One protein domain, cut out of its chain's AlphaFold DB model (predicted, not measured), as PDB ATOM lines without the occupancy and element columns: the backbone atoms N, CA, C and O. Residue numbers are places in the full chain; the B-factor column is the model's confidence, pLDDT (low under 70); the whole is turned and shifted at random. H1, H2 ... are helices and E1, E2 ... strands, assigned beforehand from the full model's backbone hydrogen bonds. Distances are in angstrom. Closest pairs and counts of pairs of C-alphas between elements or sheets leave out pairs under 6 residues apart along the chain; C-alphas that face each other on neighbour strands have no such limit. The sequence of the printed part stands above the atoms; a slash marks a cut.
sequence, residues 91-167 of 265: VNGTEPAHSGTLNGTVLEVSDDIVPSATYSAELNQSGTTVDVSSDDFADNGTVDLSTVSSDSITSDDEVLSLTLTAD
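This is residues 91 to 167 of the 265 residues of an uncharacterized protein of Halopiger xanaduensis (strain DSM 18323 / JCM 14033 / SH-6) (UniProt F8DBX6). This is a small sandwich of two three-stranded antiparallel sheets, partly face to face with their strands crossed, one made of E1, E2 and E5 and the other of E4, E3 and E6. E1 and E6 come near each other along one edge, and the short helix H1 sits at the opposite edge, grazing both sheets. The printed part has 77 residues, with six named strands and one named helix along the chain as E1 E2 E3 E4 E5 H1 E6; the class is mostly strand, though under half of the residues are in named elements. The sheet orders are E1 - E2 - E5 and E4 - E3 - E6. The whole is compact, with a radius of gyration of the C-alphas of 11.2 A, and rounded, spanning 28 by 24 by 20 A.

E1, residues 100 to 103, and E2, residues 106 to 109, form a hairpin at 155 degrees, with N 101 and O 108 2.9 A apart, within hydrogen-bond range. E3, residues 117 to 123, and E4, residues 129 to 133, form the other hairpin, also at 155 degrees, with N 119 and O 132 at 2.8 A. E5, residues 142 to 144, is the antiparallel neighbour of E2 at 154 degrees, with N 107 and O 143 at 2.8 A. H1, residues 145 to 148, only grazes each of the two sheets; its closest C-alphas to E2 are Leu 145 and Val 106, 5.9 A, and to E4 Val 148 and Val 132, 6.8 A. H1 is too short for any O i to N i+4 pair inside it; its 1 pair of O i and N i+3 is within range. E6, residues 159 to 166, is the antiparallel neighbour of E3 at 162 degrees, with N 118 and O 165 at 2.8 A. The closest C-alphas of E1 and E6 are those of Thr 101 and Val 159, 6.3 A. E4 and E5 are only just apart, at 8.2 A.

E1 begins at C-alpha 100 (-0.233, -12.215, -94.063) and, like E2, is 9.9 A long. E3 measures 19.1 A, E4 13.2 A, E5 7.0 A and H1 5.1 A. E6, the longest strand with 8 residues, measures 20.0 A and ends at C-alpha 166 (-2.495, -4.045, -78.591).

The C-alphas farthest apart are those of Asp 156 and Asp 167, 30.1 A. The printed part has no cut and no long link. The mean pLDDT of the printed part is 87.7; residues 93 to 98 are under 70.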
ATOM      1  N   VAL A  91       1.175 -10.586 -77.406       79.81
ATOM      2  CA  VAL A  91       1.766 -10.563 -78.751       79.81
ATOM      3  C   VAL A  91       2.182  -9.158 -79.210       79.81
ATOM      4  O   VAL A  91       2.785  -9.025 -80.280       79.81
ATOM      5  N   ASN A  92       1.956  -8.126 -78.391       80.19
ATOM      6  CA  ASN A  92       2.279  -6.732 -78.690       80.19
ATOM      7  C   ASN A  92       3.776  -6.533 -78.993       80.19
ATOM      8  O   ASN A  92       4.649  -6.865 -78.187       80.19
ATOM      9  N   GLY A  93       4.090  -5.972 -80.161       62.28
ATOM     10  CA  GLY A  93       5.470  -5.676 -80.563       62.28
ATOM     11  C   GLY A  93       6.331  -6.906 -80.884       62.28
ATOM     12  O   GLY A  93       7.548  -6.774 -81.052       62.28
ATOM     13  N   THR A  94       5.736  -8.097 -80.996       60.12
ATOM     14  CA  THR A  94       6.452  -9.322 -81.388       60.12
ATOM     15  C   THR A  94       6.441  -9.502 -82.911       60.12
ATOM     16  O   THR A  94       5.436  -9.887 -83.501       60.12
ATOM     17  N   GLU A  95       7.583  -9.273 -83.567       54.66
ATOM     18  CA  GLU A  95       7.810  -9.657 -84.972       54.66
ATOM     19  C   GLU A  95       8.208 -11.146 -85.110       54.66
ATOM     20  O   GLU A  95       9.173 -11.570 -84.464       54.66
ATOM     21  N   PRO A  96       7.622 -11.935 -86.038       52.97
ATOM     22  CA  PRO A  96       6.249 -11.936 -86.530       52.97
ATOM     23  C   PRO A  96       5.517 -13.177 -85.977       52.97
ATOM     24  O   PRO A  96       5.833 -14.310 -86.352       52.97
ATOM     25  N   ALA A  97       4.537 -12.996 -85.092       53.19
ATOM     26  CA  ALA A  97       3.644 -14.105 -84.731       53.19
ATOM     27  C   ALA A  97       2.633 -14.426 -85.849       53.19
ATOM     28  O   ALA A  97       2.056 -15.508 -85.833       53.19
ATOM     29  N   HIS A  98       2.481 -13.529 -86.833       66.75
ATOM     30  CA  HIS A  98       1.456 -13.624 -87.866       66.75
ATOM     31  C   HIS A  98       2.036 -13.521 -89.273       66.75
ATOM     32  O   HIS A  98       2.888 -12.675 -89.558       66.75
ATOM     33  N   SER A  99       1.561 -14.383 -90.173       81.19
ATOM     34  CA  SER A  99       1.842 -14.271 -91.603       81.19
ATOM     35  C   SER A  99       0.610 -13.761 -92.343       81.19
ATOM     36  O   SER A  99      -0.500 -14.243 -92.133       81.19
ATOM     37  N   GLY A 100       0.807 -12.758 -93.198       84.25
ATOM     38  CA  GLY A 100      -0.233 -12.215 -94.063       84.25
ATOM     39  C   GLY A 100       0.068 -12.507 -95.527       84.25
ATOM     40  O   GLY A 100       1.227 -12.471 -95.949       84.25
ATOM     41  N   THR A 101      -0.962 -12.769 -96.325       90.75
ATOM     42  CA  THR A 101      -0.856 -12.785 -97.788       90.75
ATOM     43  C   THR A 101      -1.766 -11.734 -98.393       90.75
ATOM     44  O   THR A 101      -2.909 -11.589 -97.970       90.75
ATOM     45  N   LEU A 102      -1.267 -11.019 -99.401       93.00
ATOM     46  CA  LEU A 102      -2.064 -10.064-100.160       93.00
ATOM     47  C   LEU A 102      -2.530 -10.708-101.470       93.00
ATOM     48  O   LEU A 102      -1.719 -11.191-102.261       93.00
ATOM     49  N   ASN A 103      -3.840 -10.721-101.709       92.81
ATOM     50  CA  ASN A 103      -4.442 -11.163-102.964       92.81
ATOM     51  C   ASN A 103      -5.165  -9.987-103.629       92.81
ATOM     52  O   ASN A 103      -6.332  -9.700-103.350       92.81
ATOM     53  N   GLY A 104      -4.454  -9.276-104.506       90.50
ATOM     54  CA  GLY A 104      -4.925  -7.997-105.027       90.50
ATOM     55  C   GLY A 104      -4.815  -6.919-103.951       90.50
ATOM     56  O   GLY A 104      -3.712  -6.537-103.598       90.50
ATOM     57  N   THR A 105      -5.949  -6.436-103.440       93.19
ATOM     58  CA  THR A 105      -6.009  -5.482-102.312       93.19
ATOM     59  C   THR A 105      -6.473  -6.133-101.013       93.19
ATOM     60  O   THR A 105      -6.549  -5.463 -99.990       93.19
ATOM     61  N   VAL A 106      -6.806  -7.426-101.045       95.50
ATOM     62  CA  VAL A 106      -7.330  -8.143 -99.884       95.50
ATOM     63  C   VAL A 106      -6.172  -8.744 -99.104       95.50
ATOM     64  O   VAL A 106      -5.452  -9.590 -99.637       95.50
ATOM     65  N   LEU A 107      -6.007  -8.307 -97.861       94.94
ATOM     66  CA  LEU A 107      -5.101  -8.913 -96.895       94.94
ATOM     67  C   LEU A 107      -5.816 -10.087 -96.223       94.94
ATOM     68  O   LEU A 107      -6.937  -9.941 -95.745       94.94
ATOM     69  N   GLU A 108      -5.158 -11.239 -96.200       95.25
ATOM     70  CA  GLU A 108      -5.576 -12.449 -95.490       95.25
ATOM     71  C   GLU A 108      -4.527 -12.770 -94.425       95.25
ATOM     72  O   GLU A 108      -3.347 -12.915 -94.759       95.25
ATOM     73  N   VAL A 109      -4.946 -12.858 -93.163       92.19
ATOM     74  CA  VAL A 109      -4.085 -13.229 -92.028       92.19
ATOM     75  C   VAL A 109      -4.263 -14.721 -91.740       92.19
ATOM     76  O   VAL A 109      -5.378 -15.234 -91.751       92.19
ATOM     77  N   SER A 110      -3.155 -15.440 -91.542       84.50
ATOM     78  CA  SER A 110      -3.151 -16.905 -91.398       84.50
ATOM     79  C   SER A 110      -3.668 -17.434 -90.062       84.50
ATOM     80  O   SER A 110      -3.958 -18.626 -89.960       84.50
ATOM     81  N   ASP A 111      -3.715 -16.572 -89.053       83.75
ATOM     82  CA  ASP A 111      -4.066 -16.905 -87.676       83.75
ATOM     83  C   ASP A 111      -5.386 -16.237 -87.287       83.75
ATOM     84  O   ASP A 111      -5.900 -15.382 -88.012       83.75
ATOM     85  N   ASP A 112      -5.924 -16.641 -86.138       88.69
ATOM     86  CA  ASP A 112      -7.114 -16.014 -85.576       88.69
ATOM     87  C   ASP A 112      -6.853 -14.514 -85.340       88.69
ATOM     88  O   ASP A 112      -5.767 -14.107 -84.912       88.69
ATOM     89  N   ILE A 113      -7.846 -13.685 -85.673       91.06
ATOM     90  CA  ILE A 113      -7.766 -12.240 -85.457       91.06
ATOM     91  C   ILE A 113      -7.883 -11.982 -83.961       91.06
ATOM     92  O   ILE A 113      -8.884 -12.336 -83.339       91.06
ATOM     93  N   VAL A 114      -6.853 -11.362 -83.399       90.06
ATOM     94  CA  VAL A 114      -6.800 -11.002 -81.989       90.06
ATOM     95  C   VAL A 114      -7.637  -9.734 -81.796       90.06
ATOM     96  O   VAL A 114      -7.399  -8.746 -82.501       90.06
ATOM     97  N   PRO A 115      -8.628  -9.740 -80.889       90.00
ATOM     98  CA  PRO A 115      -9.488  -8.585 -80.658       90.00
ATOM     99  C   PRO A 115      -8.726  -7.430 -79.999       90.00
ATOM    100  O   PRO A 115      -7.728  -7.640 -79.308       90.00
ATOM    101  N   SER A 116      -9.234  -6.206 -80.177       91.56
ATOM    102  CA  SER A 116      -8.652  -4.979 -79.607       91.56
ATOM    103  C   SER A 116      -7.172  -4.811 -79.970       91.56
ATOM    104  O   SER A 116      -6.327  -4.536 -79.115       91.56
ATOM    105  N   ALA A 117      -6.852  -5.018 -81.245       92.50
ATOM    106  CA  ALA A 117      -5.503  -4.872 -81.763       92.50
ATOM    107  C   ALA A 117      -5.482  -4.173 -83.124       92.50
ATOM    108  O   ALA A 117      -6.385  -4.337 -83.951       92.50
ATOM    109  N   THR A 118      -4.382  -3.474 -83.385       94.19
ATOM    110  CA  THR A 118      -4.064  -2.874 -84.677       94.19
ATOM    111  C   THR A 118      -2.975  -3.690 -85.372       94.19
ATOM    112  O   THR A 118      -1.879  -3.898 -84.842       94.19
ATOM    113  N   TYR A 119      -3.274  -4.126 -86.593       92.56
ATOM    114  CA  TYR A 119      -2.368  -4.835 -87.488       92.56
ATOM    115  C   TYR A 119      -1.697  -3.844 -88.435       92.56
ATOM    116  O   TYR A 119      -2.360  -3.233 -89.267       92.56
ATOM    117  N   SER A 120      -0.379  -3.716 -88.344       92.75
ATOM    118  CA  SER A 120       0.418  -2.836 -89.195       92.75
ATOM    119  C   SER A 120       1.149  -3.662 -90.255       92.75
ATOM    120  O   SER A 120       2.076  -4.419 -89.943       92.75
ATOM    121  N   ALA A 121       0.687  -3.568 -91.504       92.19
ATOM    122  CA  ALA A 121       1.212  -4.309 -92.648       92.19
ATOM    123  C   ALA A 121       2.149  -3.430 -93.489       92.19
ATOM    124  O   ALA A 121       1.707  -2.471 -94.124       92.19
ATOM    125  N   GLU A 122       3.437  -3.768 -93.542       92.19
ATOM    126  CA  GLU A 122       4.400  -3.117 -94.435       92.19
ATOM    127  C   GLU A 122       4.341  -3.760 -95.824       92.19
ATOM    128  O   GLU A 122       4.479  -4.977 -95.961       92.19
ATOM    129  N   LEU A 123       4.156  -2.951 -96.867       92.94
ATOM    130  CA  LEU A 123       4.008  -3.421 -98.245       92.94
ATOM    131  C   LEU A 123       5.232  -3.063 -99.095       92.94
ATOM    132  O   LEU A 123       5.755  -1.946 -99.045       92.94
ATOM    133  N   ASN A 124       5.691  -4.009 -99.917       88.81
ATOM    134  CA  ASN A 124       6.963  -3.881-100.637       88.81
ATOM    135  C   ASN A 124       6.987  -2.797-101.734       88.81
ATOM    136  O   ASN A 124       7.940  -2.019-101.794       88.81
ATOM    137  N   GLN A 125       6.006  -2.751-102.637       82.50
ATOM    138  CA  GLN A 125       6.083  -1.946-103.863       82.50
ATOM    139  C   GLN A 125       5.555  -0.531-103.666       82.50
ATOM    140  O   GLN A 125       6.122   0.424-104.200       82.50
ATOM    141  N   SER A 126       4.493  -0.397-102.884       81.44
ATOM    142  CA  SER A 126       3.936   0.880-102.447       81.44
ATOM    143  C   SER A 126       4.835   1.581-101.425       81.44
ATOM    144  O   SER A 126       4.794   2.807-101.338       81.44
ATOM    145  N   GLY A 127       5.689   0.835-100.707       78.62
ATOM    146  CA  GLY A 127       6.571   1.384 -99.674       78.62
ATOM    147  C   GLY A 127       5.787   2.083 -98.565       78.62
ATOM    148  O   GLY A 127       6.252   3.088 -98.027       78.62
ATOM    149  N   THR A 128       4.575   1.593 -98.307       87.50
ATOM    150  CA  THR A 128       3.654   2.127 -97.312       87.50
ATOM    151  C   THR A 128       3.390   1.095 -96.228       87.50
ATOM    152  O   THR A 128       3.592  -0.108 -96.420       87.50
ATOM    153  N   THR A 129       2.929   1.593 -95.092       91.75
ATOM    154  CA  THR A 129       2.467   0.799 -93.966       91.75
ATOM    155  C   THR A 129       0.979   1.056 -93.823       91.75
ATOM    156  O   THR A 129       0.554   2.212 -93.771       91.75
ATOM    157  N   VAL A 130       0.189  -0.012 -93.815       93.44
ATOM    158  CA  VAL A 130      -1.264   0.066 -93.659       93.44
ATOM    159  C   VAL A 130      -1.631  -0.482 -92.293       93.44
ATOM    160  O   VAL A 130      -1.413  -1.662 -92.029       93.44
ATOM    161  N   ASP A 131      -2.195   0.384 -91.456       94.38
ATOM    162  CA  ASP A 131      -2.727   0.016 -90.150       94.38
ATOM    163  C   ASP A 131      -4.201  -0.379 -90.299       94.38
ATOM    164  O   ASP A 131      -4.989   0.345 -90.912       94.38
ATOM    165  N   VAL A 132      -4.558  -1.543 -89.764       94.69
ATOM    166  CA  VAL A 132      -5.897  -2.128 -89.848       94.69
ATOM    167  C   VAL A 132      -6.374  -2.498 -88.450       94.69
ATOM    168  O   VAL A 132      -5.683  -3.241 -87.751       94.69
ATOM    169  N   SER A 133      -7.559  -2.028 -88.053       95.06
ATOM    170  CA  SER A 133      -8.174  -2.451 -86.790       95.06
ATOM    171  C   SER A 133      -8.636  -3.904 -86.883       95.06
ATOM    172  O   SER A 133      -9.151  -4.330 -87.919       95.06
ATOM    173  N   SER A 134      -8.528  -4.658 -85.787       93.94
ATOM    174  CA  SER A 134      -9.135  -5.991 -85.659       93.94
ATOM    175  C   SER A 134     -10.624  -6.015 -86.050       93.94
ATOM    176  O   SER A 134     -11.075  -6.990 -86.648       93.94
ATOM    177  N   ASP A 135     -11.354  -4.913 -85.837       93.44
ATOM    178  CA  ASP A 135     -12.782  -4.780 -86.173       93.44
ATOM    179  C   ASP A 135     -13.063  -4.675 -87.685       93.44
ATOM    180  O   ASP A 135     -14.201  -4.867 -88.122       93.44
ATOM    181  N   ASP A 136     -12.050  -4.353 -88.497       95.62
ATOM    182  CA  ASP A 136     -12.187  -4.238 -89.956       95.62
ATOM    183  C   ASP A 136     -12.077  -5.601 -90.662       95.62
ATOM    184  O   ASP A 136     -12.419  -5.726 -91.845       95.62
ATOM    185  N   PHE A 137     -11.602  -6.634 -89.960       95.19
ATOM    186  CA  PHE A 137     -11.514  -7.983 -90.501       95.19
ATOM    187  C   PHE A 137     -12.888  -8.653 -90.537       95.19
ATOM    188  O   PHE A 137     -13.660  -8.640 -89.583       95.19
ATOM    189  N   ALA A 138     -13.186  -9.309 -91.654       95.12
ATOM    190  CA  ALA A 138     -14.306 -10.233 -91.723       95.12
ATOM    191  C   ALA A 138     -13.997 -11.525 -90.943       95.12
ATOM    192  O   ALA A 138     -12.835 -11.903 -90.803       95.12
ATOM    193  N   ASP A 139     -15.040 -12.269 -90.551       91.62
ATOM    194  CA  ASP A 139     -14.956 -13.538 -89.796       91.62
ATOM    195  C   ASP A 139     -14.009 -14.600 -90.395       91.62
ATOM    196  O   ASP A 139     -13.661 -15.579 -89.742       91.62
ATOM    197  N   ASN A 140     -13.634 -14.464 -91.669       91.81
ATOM    198  CA  ASN A 140     -12.688 -15.342 -92.354       91.81
ATOM    199  C   ASN A 140     -11.230 -14.841 -92.309       91.81
ATOM    200  O   ASN A 140     -10.419 -15.356 -93.077       91.81
ATOM    201  N   GLY A 141     -10.913 -13.829 -91.497       93.38
ATOM    202  CA  GLY A 141      -9.566 -13.269 -91.359       93.38
ATOM    203  C   GLY A 141      -9.113 -12.430 -92.556       93.38
ATOM    204  O   GLY A 141      -7.914 -12.329 -92.821       93.38
ATOM    205  N   THR A 142     -10.054 -11.846 -93.312       95.88
ATOM    206  CA  THR A 142      -9.731 -11.020 -94.491       95.88
ATOM    207  C   THR A 142     -10.217  -9.581 -94.370       95.88
ATOM    208  O   THR A 142     -11.286  -9.331 -93.820       95.88
ATOM    209  N   VAL A 143      -9.459  -8.646 -94.944       96.38
ATOM    210  CA  VAL A 143      -9.785  -7.212 -95.007       96.38
ATOM    211  C   VAL A 143      -9.390  -6.639 -96.373       96.38
ATOM    212  O   VAL A 143      -8.339  -6.972 -96.919       96.38
ATOM    213  N   ASP A 144     -10.230  -5.785 -96.963       95.31
ATOM    214  CA  ASP A 144      -9.902  -5.093 -98.217       95.31
ATOM    215  C   ASP A 144      -9.168  -3.784 -97.919       95.31
ATOM    216  O   ASP A 144      -9.781  -2.776 -97.550       95.31
ATOM    217  N   LEU A 145      -7.852  -3.779 -98.132       93.38
ATOM    218  CA  LEU A 145      -7.002  -2.642 -97.795       93.38
ATOM    219  C   LEU A 145      -7.333  -1.381 -98.608       93.38
ATOM    220  O   LEU A 145      -7.001  -0.270 -98.194       93.38
ATOM    221  N   SER A 146      -8.028  -1.513 -99.743       90.44
ATOM    222  CA  SER A 146      -8.477  -0.354-100.527       90.44
ATOM    223  C   SER A 146      -9.567   0.470 -99.832       90.44
ATOM    224  O   SER A 146      -9.856   1.594-100.245       90.44
ATOM    225  N   THR A 147     -10.186  -0.091 -98.790       88.75
ATOM    226  CA  THR A 147     -11.218   0.574 -97.987       88.75
ATOM    227  C   THR A 147     -10.667   1.225 -96.719       88.75
ATOM    228  O   THR A 147     -11.280   2.169 -96.225       88.75
ATOM    229  N   VAL A 148      -9.503   0.770 -96.243       87.00
ATOM    230  CA  VAL A 148      -8.868   1.237 -94.996       87.00
ATOM    231  C   VAL A 148      -7.691   2.187 -95.249       87.00
ATOM    232  O   VAL A 148      -7.384   3.019 -94.400       87.00
ATOM    233  N   SER A 149      -7.072   2.147 -96.437       83.88
ATOM    234  CA  SER A 149      -5.989   3.058 -96.827       83.88
ATOM    235  C   SER A 149      -6.368   3.955 -98.005       83.88
ATOM    236  O   SER A 149      -7.050   3.548 -98.946       83.88
ATOM    237  N   SER A 150      -5.880   5.196 -97.978       82.31
ATOM    238  CA  SER A 150      -5.937   6.106 -99.128       82.31
ATOM    239  C   SER A 150      -4.806   5.890-100.135       82.31
ATOM    240  O   SER A 150      -4.803   6.530-101.192       82.31
ATOM    241  N   ASP A 151      -3.830   5.045 -99.805       82.62
ATOM    242  CA  ASP A 151      -2.671   4.804-100.652       82.62
ATOM    243  C   ASP A 151      -3.020   3.934-101.857       82.62
ATOM    244  O   ASP A 151      -3.961   3.138-101.859       82.62
ATOM    245  N   SER A 152      -2.246   4.097-102.929       79.94
ATOM    246  CA  SER A 152      -2.408   3.291-104.133       79.94
ATOM    247  C   SER A 152      -1.825   1.897-103.915       79.94
ATOM    248  O   SER A 152      -0.698   1.629-104.330       79.94
ATOM    249  N   ILE A 153      -2.599   1.026-103.274       88.25
ATOM    250  CA  ILE A 153      -2.301  -0.403-103.170       88.25
ATOM    251  C   ILE A 153      -2.534  -1.034-104.540       88.25
ATOM    252  O   ILE A 153      -3.565  -0.823-105.190       88.25
ATOM    253  N   THR A 154      -1.547  -1.778-105.012       85.44
ATOM    254  CA  THR A 154      -1.549  -2.421-106.320       85.44
ATOM    255  C   THR A 154      -1.569  -3.934-106.167       85.44
ATOM    256  O   THR A 154      -1.206  -4.479-105.134       85.44
ATOM    257  N   SER A 155      -1.955  -4.643-107.228       86.25
ATOM    258  CA  SER A 155      -1.936  -6.112-107.231       86.25
ATOM    259  C   SER A 155      -0.538  -6.726-107.138       86.25
ATOM    260  O   SER A 155      -0.433  -7.941-107.005       86.25
ATOM    261  N   ASP A 156       0.505  -5.912-107.297       87.69
ATOM    262  CA  ASP A 156       1.893  -6.357-107.272       87.69
ATOM    263  C   ASP A 156       2.530  -6.156-105.879       87.69
ATOM    264  O   ASP A 156       3.690  -6.531-105.682       87.69
ATOM    265  N   ASP A 157       1.793  -5.569-104.928       91.94
ATOM    266  CA  ASP A 157       2.215  -5.457-103.534       91.94
ATOM    267  C   ASP A 157       2.236  -6.834-102.846       91.94
ATOM    268  O   ASP A 157       1.359  -7.677-103.031       91.94
ATOM    269  N   GLU A 158       3.253  -7.049-102.018       92.81
ATOM    270  CA  GLU A 158       3.397  -8.190-101.117       92.81
ATOM    271  C   GLU A 158       3.622  -7.666 -99.693       92.81
ATOM    272  O   GLU A 158       4.271  -6.632 -99.502       92.81
ATOM    273  N   VAL A 159       3.124  -8.406 -98.699       92.81
ATOM    274  CA  VAL A 159       3.359  -8.118 -97.277       92.81
ATOM    275  C   VAL A 159       4.813  -8.454 -96.935       92.81
ATOM    276  O   VAL A 159       5.231  -9.606 -97.054       92.81
ATOM    277  N   LEU A 160       5.593  -7.452 -96.529       91.25
ATOM    278  CA  LEU A 160       6.969  -7.607 -96.046       91.25
ATOM    279  C   LEU A 160       7.007  -8.024 -94.581       91.25
ATOM    280  O   LEU A 160       7.744  -8.941 -94.214       91.25
ATOM    281  N   SER A 161       6.222  -7.332 -93.764       90.25
ATOM    282  CA  SER A 161       6.088  -7.550 -92.332       90.25
ATOM    283  C   SER A 161       4.639  -7.295 -91.934       90.25
ATOM    284  O   SER A 161       3.920  -6.516 -92.567       90.25
ATOM    285  N   LEU A 162       4.201  -8.012 -90.906       90.25
ATOM    286  CA  LEU A 162       2.922  -7.800 -90.259       90.25
ATOM    287  C   LEU A 162       3.202  -7.754 -88.766       90.25
ATOM    288  O   LEU A 162       3.648  -8.745 -88.183       90.25
ATOM    289  N   THR A 163       2.981  -6.590 -88.172       89.81
ATOM    290  CA  THR A 163       3.145  -6.385 -86.733       89.81
ATOM    291  C   THR A 163       1.799  -6.136 -86.093       89.81
ATOM    292  O   THR A 163       0.881  -5.631 -86.734       89.81
ATOM    293  N   LEU A 164       1.677  -6.531 -84.832       90.19
ATOM    294  CA  LEU A 164       0.465  -6.364 -84.052       90.19
ATOM    295  C   LEU A 164       0.775  -5.472 -82.855       90.19
ATOM    296  O   LEU A 164       1.769  -5.685 -82.152       90.19
ATOM    297  N   THR A 165      -0.074  -4.469 -82.658       91.62
ATOM    298  CA  THR A 165      -0.059  -3.587 -81.491       91.62
ATOM    299  C   THR A 165      -1.369  -3.742 -80.735       91.62
ATOM    300  O   THR A 165      -2.431  -3.675 -81.344       91.62
ATOM    301  N   ALA A 166      -1.301  -3.982 -79.427       92.00
ATOM    302  CA  ALA A 166      -2.495  -4.045 -78.591       92.00
ATOM    303  C   ALA A 166      -3.091  -2.643 -78.425       92.00
ATOM    304  O   ALA A 166      -2.374  -1.712 -78.047       92.00
ATOM    305  N   ASP A 167      -4.392  -2.511 -78.658       93.75
ATOM    306  CA  ASP A 167      -5.117  -1.262 -78.470       93.75
ATOM    307  C   ASP A 167      -5.729  -1.211 -77.064       93.75
ATOM    308  O   ASP A 167      -6.179  -2.238 -76.539       93.75
TER     309      ASP A 167